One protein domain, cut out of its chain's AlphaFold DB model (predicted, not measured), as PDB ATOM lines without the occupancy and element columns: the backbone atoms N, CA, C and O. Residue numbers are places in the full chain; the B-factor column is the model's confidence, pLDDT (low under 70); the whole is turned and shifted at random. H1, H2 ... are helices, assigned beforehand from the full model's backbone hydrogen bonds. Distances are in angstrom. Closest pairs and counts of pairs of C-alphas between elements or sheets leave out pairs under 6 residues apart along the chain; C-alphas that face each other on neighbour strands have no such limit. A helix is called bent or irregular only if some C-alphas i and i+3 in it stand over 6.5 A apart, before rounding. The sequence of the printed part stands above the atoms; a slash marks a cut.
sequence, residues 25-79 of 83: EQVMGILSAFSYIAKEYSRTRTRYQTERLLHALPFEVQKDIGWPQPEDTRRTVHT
ATOM      1  N   GLU A  25     -19.408  -0.401  22.622       77.19
ATOM      2  CA  GLU A  25     -20.049   0.912  22.760       77.19
ATOM      3  C   GLU A  25     -19.024   2.044  22.842       77.19
ATOM      4  O   GLU A  25     -19.181   3.061  22.171       77.19
ATOM      5  N   GLN A  26     -17.928   1.845  23.584       84.88
ATOM      6  CA  GLN A  26     -16.827   2.810  23.618       84.88
ATOM      7  C   GLN A  26     -16.192   2.999  22.240       84.88
ATOM      8  O   GLN A  26     -15.998   4.131  21.809       84.88
ATOM      9  N   VAL A  27     -15.919   1.911  21.515       87.56
ATOM     10  CA  VAL A  27     -15.378   1.997  20.151       87.56
ATOM     11  C   VAL A  27     -16.348   2.742  19.225       87.56
ATOM     12  O   VAL A  27     -15.924   3.652  18.516       87.56
ATOM     13  N   MET A  28     -17.648   2.440  19.278       84.56
ATOM     14  CA  MET A  28     -18.661   3.129  18.466       84.56
ATOM     15  C   MET A  28     -18.771   4.626  18.821       84.56
ATOM     16  O   MET A  28     -18.849   5.483  17.937       84.56
ATOM     17  N   GLY A  29     -18.721   4.964  20.115       88.31
ATOM     18  CA  GLY A  29     -18.760   6.340  20.617       88.31
ATOM     19  C   GLY A  29     -17.535   7.158  20.198       88.31
ATOM     20  O   GLY A  29     -17.665   8.272  19.698       88.31
ATOM     21  N   ILE A  30     -16.341   6.581  20.305       91.12
ATOM     22  CA  ILE A  30     -15.090   7.238  19.912       91.12
ATOM     23  C   ILE A  30     -15.061   7.488  18.397       91.12
ATOM     24  O   ILE A  30     -14.754   8.595  17.951       91.12
ATOM     25  N   LEU A  31     -15.441   6.493  17.592       92.50
ATOM     26  CA  LEU A  31     -15.490   6.631  16.133       92.50
ATOM     27  C   LEU A  31     -16.527   7.663  15.681       92.50
ATOM     28  O   LEU A  31     -16.269   8.424  14.744       92.50
ATOM     29  N   SER A  32     -17.682   7.726  16.347       89.06
ATOM     30  CA  SER A  32     -18.703   8.732  16.038       89.06
ATOM     31  C   SER A  32     -18.237  10.151  16.384       89.06
ATOM     32  O   SER A  32     -18.417  11.054  15.563       89.06
ATOM     33  N   ALA A  33     -17.537  10.342  17.508       91.69
ATOM     34  CA  ALA A  33     -16.930  11.623  17.876       91.69
ATOM     35  C   ALA A  33     -15.868  12.082  16.859       91.69
ATOM     36  O   ALA A  33     -15.911  13.221  16.388       91.69
ATOM     37  N   PHE A  34     -14.961  11.191  16.443       94.56
ATOM     38  CA  PHE A  34     -13.978  11.509  15.400       94.56
ATOM     39  C   PHE A  34     -14.637  11.832  14.061       94.56
ATOM     40  O   PHE A  34     -14.250  12.793  13.400       94.56
ATOM     41  N   SER A  35     -15.659  11.070  13.676       91.12
ATOM     42  CA  SER A  35     -16.399  11.305  12.433       91.12
ATOM     43  C   SER A  35     -17.099  12.665  12.431       91.12
ATOM     44  O   SER A  35     -17.143  13.333  11.398       91.12
ATOM     45  N   TYR A  36     -17.631  13.096  13.576       92.56
ATOM     46  CA  TYR A  36     -18.234  14.419  13.727       92.56
ATOM     47  C   TYR A  36     -17.200  15.538  13.541       92.56
ATOM     48  O   TYR A  36     -17.398  16.425  12.710       92.56
ATOM     49  N   ILE A  37     -16.059  15.452  14.231       93.06
ATOM     50  CA  ILE A  37     -14.977  16.443  14.118       93.06
ATOM     51  C   ILE A  37     -14.412  16.470  12.694       93.06
ATOM     52  O   ILE A  37     -14.195  17.544  12.133       93.06
ATOM     53  N   ALA A  38     -14.222  15.305  12.072       93.31
ATOM     54  CA  ALA A  38     -13.744  15.204  10.698       93.31
ATOM     55  C   ALA A  38     -14.694  15.893   9.709       93.31
ATOM     56  O   ALA A  38     -14.232  16.575   8.792       93.31
ATOM     57  N   LYS A  39     -16.014  15.766   9.897       93.62
ATOM     58  CA  LYS A  39     -17.019  16.456   9.072       93.62
ATOM     59  C   LYS A  39     -16.959  17.968   9.247       93.62
ATOM     60  O   LYS A  39     -16.921  18.684   8.246       93.62
ATOM     61  N   GLU A  40     -16.910  18.447  10.485       91.62
ATOM     62  CA  GLU A  40     -16.870  19.886  10.766       91.62
ATOM     63  C   GLU A  40     -15.572  20.526  10.250       91.62
ATOM     64  O   GLU A  40     -15.583  21.575   9.596       91.62
ATOM     65  N   TYR A  41     -14.448  19.829  10.435       91.00
ATOM     66  CA  TYR A  41     -13.166  20.224   9.865       91.00
ATOM     67  C   TYR A  41     -13.211  20.241   8.338       91.00
ATOM     68  O   TYR A  41     -12.794  21.223   7.734       91.00
ATOM     69  N   SER A  42     -13.754  19.198   7.705       87.69
ATOM     70  CA  SER A  42     -13.852  19.118   6.242       87.69
ATOM     71  C   SER A  42     -14.715  20.241   5.676       87.69
ATOM     72  O   SER A  42     -14.323  20.872   4.704       87.69
ATOM     73  N   ARG A  43     -15.846  20.570   6.313       90.06
ATOM     74  CA  ARG A  43     -16.710  21.690   5.907       90.06
ATOM     75  C   ARG A  43     -15.952  23.017   5.904       90.06
ATOM     76  O   ARG A  43     -16.005  23.771   4.932       90.06
ATOM     77  N   THR A  44     -15.220  23.271   6.984       86.94
ATOM     78  CA  THR A  44     -14.409  24.478   7.150       86.94
ATOM     79  C   THR A  44     -13.244  24.500   6.157       86.94
ATOM     80  O   THR A  44     -13.009  25.498   5.475       86.94
ATOM     81  N   ARG A  45     -12.546  23.372   6.006       86.88
ATOM     82  CA  ARG A  45     -11.423  23.180   5.084       86.88
ATOM     83  C   ARG A  45     -11.832  23.409   3.634       86.88
ATOM     84  O   ARG A  45     -11.127  24.139   2.944       86.88
ATOM     85  N   THR A  46     -12.948  22.828   3.195       88.25
ATOM     86  CA  THR A  46     -13.471  22.981   1.833       88.25
ATOM     87  C   THR A  46     -13.731  24.446   1.527       88.25
ATOM     88  O   THR A  46     -13.286  24.928   0.493       88.25
ATOM     89  N   ARG A  47     -14.346  25.198   2.452       81.75
ATOM     90  CA  ARG A  47     -14.533  26.645   2.284       81.75
ATOM     91  C   ARG A  47     -13.200  27.371   2.089       81.75
ATOM     92  O   ARG A  47     -13.036  28.075   1.099       81.75
ATOM     93  N   TYR A  48     -12.236  27.150   2.984       82.06
ATOM     94  CA  TYR A  48     -10.921  27.789   2.885       82.06
ATOM     95  C   TYR A  48     -10.157  27.407   1.612       82.06
ATOM     96  O   TYR A  48      -9.436  28.231   1.054       82.06
ATOM     97  N   GLN A  49     -10.265  26.157   1.158       87.19
ATOM     98  CA  GLN A  49      -9.631  25.709  -0.081       87.19
ATOM     99  C   GLN A  49     -10.285  26.349  -1.300       87.19
ATOM    100  O   GLN A  49      -9.567  26.839  -2.164       87.19
ATOM    101  N   THR A  50     -11.615  26.404  -1.344       84.25
ATOM    102  CA  THR A  50     -12.359  27.068  -2.416       84.25
ATOM    103  C   THR A  50     -12.023  28.553  -2.482       84.25
ATOM    104  O   THR A  50     -11.671  29.034  -3.550       84.25
ATOM    105  N   GLU A  51     -12.034  29.269  -1.354       84.00
ATOM    106  CA  GLU A  51     -11.642  30.686  -1.306       84.00
ATOM    107  C   GLU A  51     -10.210  30.879  -1.831       84.00
ATOM    108  O   GLU A  51      -9.976  31.719  -2.697       84.00
ATOM    109  N   ARG A  52      -9.248  30.054  -1.389       82.75
ATOM    110  CA  ARG A  52      -7.862  30.122  -1.883       82.75
ATOM    111  C   ARG A  52      -7.742  29.822  -3.372       82.75
ATOM    112  O   ARG A  52      -6.971  30.495  -4.044       82.75
ATOM    113  N   LEU A  53      -8.466  28.825  -3.877       84.81
ATOM    114  CA  LEU A  53      -8.469  28.483  -5.299       84.81
ATOM    115  C   LEU A  53      -9.052  29.621  -6.135       84.81
ATOM    116  O   LEU A  53      -8.474  29.965  -7.157       84.81
ATOM    117  N   LEU A  54     -10.136  30.241  -5.671       83.69
ATOM    118  CA  LEU A  54     -10.762  31.378  -6.343       83.69
ATOM    119  C   LEU A  54      -9.851  32.607  -6.343       83.69
ATOM    120  O   LEU A  54      -9.709  33.253  -7.374       83.69
ATOM    121  N   HIS A  55      -9.150  32.878  -5.240       79.75
ATOM    122  CA  HIS A  55      -8.135  33.935  -5.185       79.75
ATOM    123  C   HIS A  55      -6.867  33.624  -5.993       79.75
ATOM    124  O   HIS A  55      -6.167  34.551  -6.394       79.75
ATOM    125  N   ALA A  56      -6.564  32.347  -6.229       84.81
ATOM    126  CA  ALA A  56      -5.445  31.921  -7.066       84.81
ATOM    127  C   ALA A  56      -5.764  31.973  -8.570       84.81
ATOM    128  O   ALA A  56      -4.857  31.794  -9.383       84.81
ATOM    129  N   LEU A  57      -7.025  32.208  -8.958       83.56
ATOM    130  CA  LEU A  57      -7.387  32.408 -10.361       83.56
ATOM    131  C   LEU A  57      -6.708  33.668 -10.927       83.56
ATOM    132  O   LEU A  57      -6.509  34.635 -10.191       83.56
ATOM    133  N   PRO A  58      -6.406  33.716 -12.234       84.06
ATOM    134  CA  PRO A  58      -5.960  34.943 -12.892       84.06
ATOM    135  C   PRO A  58      -6.975  36.085 -12.746       84.06
ATOM    136  O   PRO A  58      -8.186  35.861 -12.697       84.06
ATOM    137  N   PHE A  59      -6.483  37.323 -12.713       78.38
ATOM    138  CA  PHE A  59      -7.305  38.514 -12.475       78.38
ATOM    139  C   PHE A  59      -8.370  38.750 -13.556       78.38
ATOM    140  O   PHE A  59      -9.455  39.229 -13.232       78.38
ATOM    141  N   GLU A  60      -8.110  38.406 -14.826       82.00
ATOM    142  CA  GLU A  60      -9.151  38.458 -15.864       82.00
ATOM    143  C   GLU A  60     -10.324  37.530 -15.532       82.00
ATOM    144  O   GLU A  60     -11.472  37.965 -15.535       82.00
ATOM    145  N   VAL A  61     -10.030  36.289 -15.133       84.25
ATOM    146  CA  VAL A  61     -11.046  35.275 -14.820       84.25
ATOM    147  C   VAL A  61     -11.863  35.664 -13.588       84.25
ATOM    148  O   VAL A  61     -13.078  35.485 -13.577       84.25
ATOM    149  N   GLN A  62     -11.227  36.232 -12.558       84.81
ATOM    150  CA  GLN A  62     -11.936  36.717 -11.366       84.81
ATOM    151  C   GLN A  62     -12.931  37.840 -11.698       84.81
ATOM    152  O   GLN A  62     -14.016  37.886 -11.115       84.81
ATOM    153  N   LYS A  63     -12.586  38.727 -12.644       81.69
ATOM    154  CA  LYS A  63     -13.481  39.800 -13.103       81.69
ATOM    155  C   LYS A  63     -14.659  39.257 -13.902       81.69
ATOM    156  O   LYS A  63     -15.783  39.687 -13.657       81.69
ATOM    157  N   ASP A  64     -14.420  38.296 -14.788       85.38
ATOM    158  CA  ASP A  64     -15.470  37.718 -15.636       85.38
ATOM    159  C   ASP A  64     -16.559  36.993 -14.827       85.38
ATOM    160  O   ASP A  64     -17.724  36.989 -15.216       85.38
ATOM    161  N   ILE A  65     -16.210  36.430 -13.665       83.19
ATOM    162  CA  ILE A  65     -17.168  35.777 -12.753       83.19
ATOM    163  C   ILE A  65     -17.744  36.720 -11.681       83.19
ATOM    164  O   ILE A  65     -18.542  36.283 -10.852       83.19
ATOM    165  N   GLY A  66     -17.330  37.992 -11.660       79.75
ATOM    166  CA  GLY A  66     -17.765  38.972 -10.660       79.75
ATOM    167  C   GLY A  66     -17.273  38.685  -9.234       79.75
ATOM    168  O   GLY A  66     -17.977  38.995  -8.273       79.75
ATOM    169  N   TRP A  67     -16.095  38.069  -9.071       83.00
ATOM    170  CA  TRP A  67     -15.544  37.746  -7.751       83.00
ATOM    171  C   TRP A  67     -15.088  39.018  -7.008       83.00
ATOM    172  O   TRP A  67     -14.409  39.855  -7.611       83.00
ATOM    173  N   PRO A  68     -15.421  39.194  -5.711       72.12
ATOM    174  CA  PRO A  68     -15.062  40.399  -4.967       72.12
ATOM    175  C   PRO A  68     -13.546  40.512  -4.785       72.12
ATOM    176  O   PRO A  68     -12.869  39.541  -4.434       72.12
ATOM    177  N   GLN A  69     -13.008  41.719  -4.972       73.88
ATOM    178  CA  GLN A  69     -11.599  41.982  -4.699       73.88
ATOM    179  C   GLN A  69     -11.341  41.848  -3.182       73.88
ATOM    180  O   GLN A  69     -12.243  42.098  -2.366       73.88
ATOM    181  N   PRO A  70     -10.111  41.515  -2.752       68.19
ATOM    182  CA  PRO A  70      -9.741  41.538  -1.330       68.19
ATOM    183  C   PRO A  70     -10.092  42.881  -0.645       68.19
ATOM    184  O   PRO A  70     -10.456  42.938   0.533       68.19
ATOM    185  N   GLU A  71     -10.060  43.967  -1.412       66.06
ATOM    186  CA  GLU A  71     -10.360  45.347  -1.032       66.06
ATOM    187  C   GLU A  71     -11.868  45.605  -0.885       66.06
ATOM    188  O   GLU A  71     -12.276  46.478  -0.114       66.06
ATOM    189  N   ASP A  72     -12.707  44.834  -1.578       66.50
ATOM    190  CA  ASP A  72     -14.168  44.904  -1.463       66.50
ATOM    191  C   ASP A  72     -14.659  44.160  -0.215       66.50
ATOM    192  O   ASP A  72     -15.591  44.602   0.462       66.50
ATOM    193  N   THR A  73     -13.962  43.088   0.176       65.06
ATOM    194  CA  THR A  73     -14.243  42.365   1.427       65.06
ATOM    195  C   THR A  73     -14.017  43.263   2.646       65.06
ATOM    196  O   THR A  73     -14.812  43.239   3.582       65.06
ATOM    197  N   ARG A  74     -12.998  44.136   2.623       63.59
ATOM    198  CA  ARG A  74     -12.776  45.121   3.698       63.59
ATOM    199  C   ARG A  74     -13.851  46.213   3.750       63.59
ATOM    200  O   ARG A  74     -14.164  46.686   4.835       63.59
ATOM    201  N   ARG A  75     -14.462  46.589   2.620       61.25
ATOM    202  CA  ARG A  75     -15.522  47.616   2.577       61.25
ATOM    203  C   ARG A  75     -16.866  47.134   3.128       61.25
ATOM    204  O   ARG A  75     -17.570  47.921   3.752       61.25
ATOM    205  N   THR A  76     -17.213  45.858   2.958       59.53
ATOM    206  CA  THR A  76     -18.522  45.324   3.396       59.53
ATOM    207  C   THR A  76     -18.664  45.173   4.912       59.53
ATOM    208  O   THR A  76     -19.777  45.235   5.432       59.53
ATOM    209  N   VAL A  77     -17.559  45.018   5.645       61.88
ATOM    210  CA  VAL A  77     -17.589  44.878   7.113       61.88
ATOM    211  C   VAL A  77     -17.869  46.221   7.803       61.88
ATOM    212  O   VAL A  77     -18.472  46.248   8.872       61.88
ATOM    213  N   HIS A  78     -17.513  47.347   7.177       57.03
ATOM    214  CA  HIS A  78     -17.721  48.684   7.745       57.03
ATOM    215  C   HIS A  78     -19.108  49.282   7.464       57.03
ATOM    216  O   HIS A  78     -19.501  50.232   8.135       57.03
ATOM    217  N   THR A  79     -19.876  48.738   6.517       57.59
ATOM    218  CA  THR A  79     -21.182  49.304   6.122       57.59
ATOM    219  C   THR A  79     -22.380  48.666   6.827       57.59
ATOM    220  O   THR A  79     -23.517  49.004   6.513       57.59
TER     221      THR A  79
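AT A GLANCE: This is residues 25 to 79 of the 83 residues of an uncharacterized protein of Mesorhizobium denitrificans (UniProt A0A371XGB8). One long helix, H1, not bent, makes the long arm of an L; after residue 55 the backbone turns through a short helix, H2, at the corner, and a third helix, H3, makes the short arm. The arms are loosely joined: H1 and H3 stay apart, and most of H1, residues 25 to 53, sticks out free. The printed part has 55 residues, with three named helices in the order H1, H2, H3 and no named strand; the class is all helix. The whole is extended, with a radius of gyration of the C-alphas of 18.1 A, and flat, spanning 54 by 28 by 12 A.

IN THESE COORDINATES: H1, residues 25 to 55, measures 44.9 A from C-alpha 25 at (-20.049, 0.912, 22.760) to C-alpha 55 at (-8.135, 33.935, -5.185). H2 is residues 59 to 64, 8.8 A long. H3 is residues 70 to 78, 14.0 A long, and ends with C-alpha 78 at (-17.721, 48.684, 7.745).

HOW THE PARTS SIT: H1 and H2 are close but not clearly touching, with 2 pairs of C-alphas within 8 A. Their closest C-alphas, those of Leu 54 and Gln 62, are 7.4 A apart. Their lines are about perpendicular, at 85 degrees. H3 is apart from H1 and also from H2. In H1 and H2 every O i to N i+4 pair is within hydrogen-bond range; in H3 1 of 5 is, beside 2 of 6 O i to N i+3 pairs.

THE WHOLE: The two C-alphas farthest apart, those of Glu 25 and Glu 60, are 55.0 A apart. The printed part has no cut, and both links, H1 to H2 and H2 to H3, are tight. Residues 71 to 79, of which 71 to 78 belong to H3, stand free. The mean pLDDT of the printed part is 81.6; residues 70 to 79 are under 70.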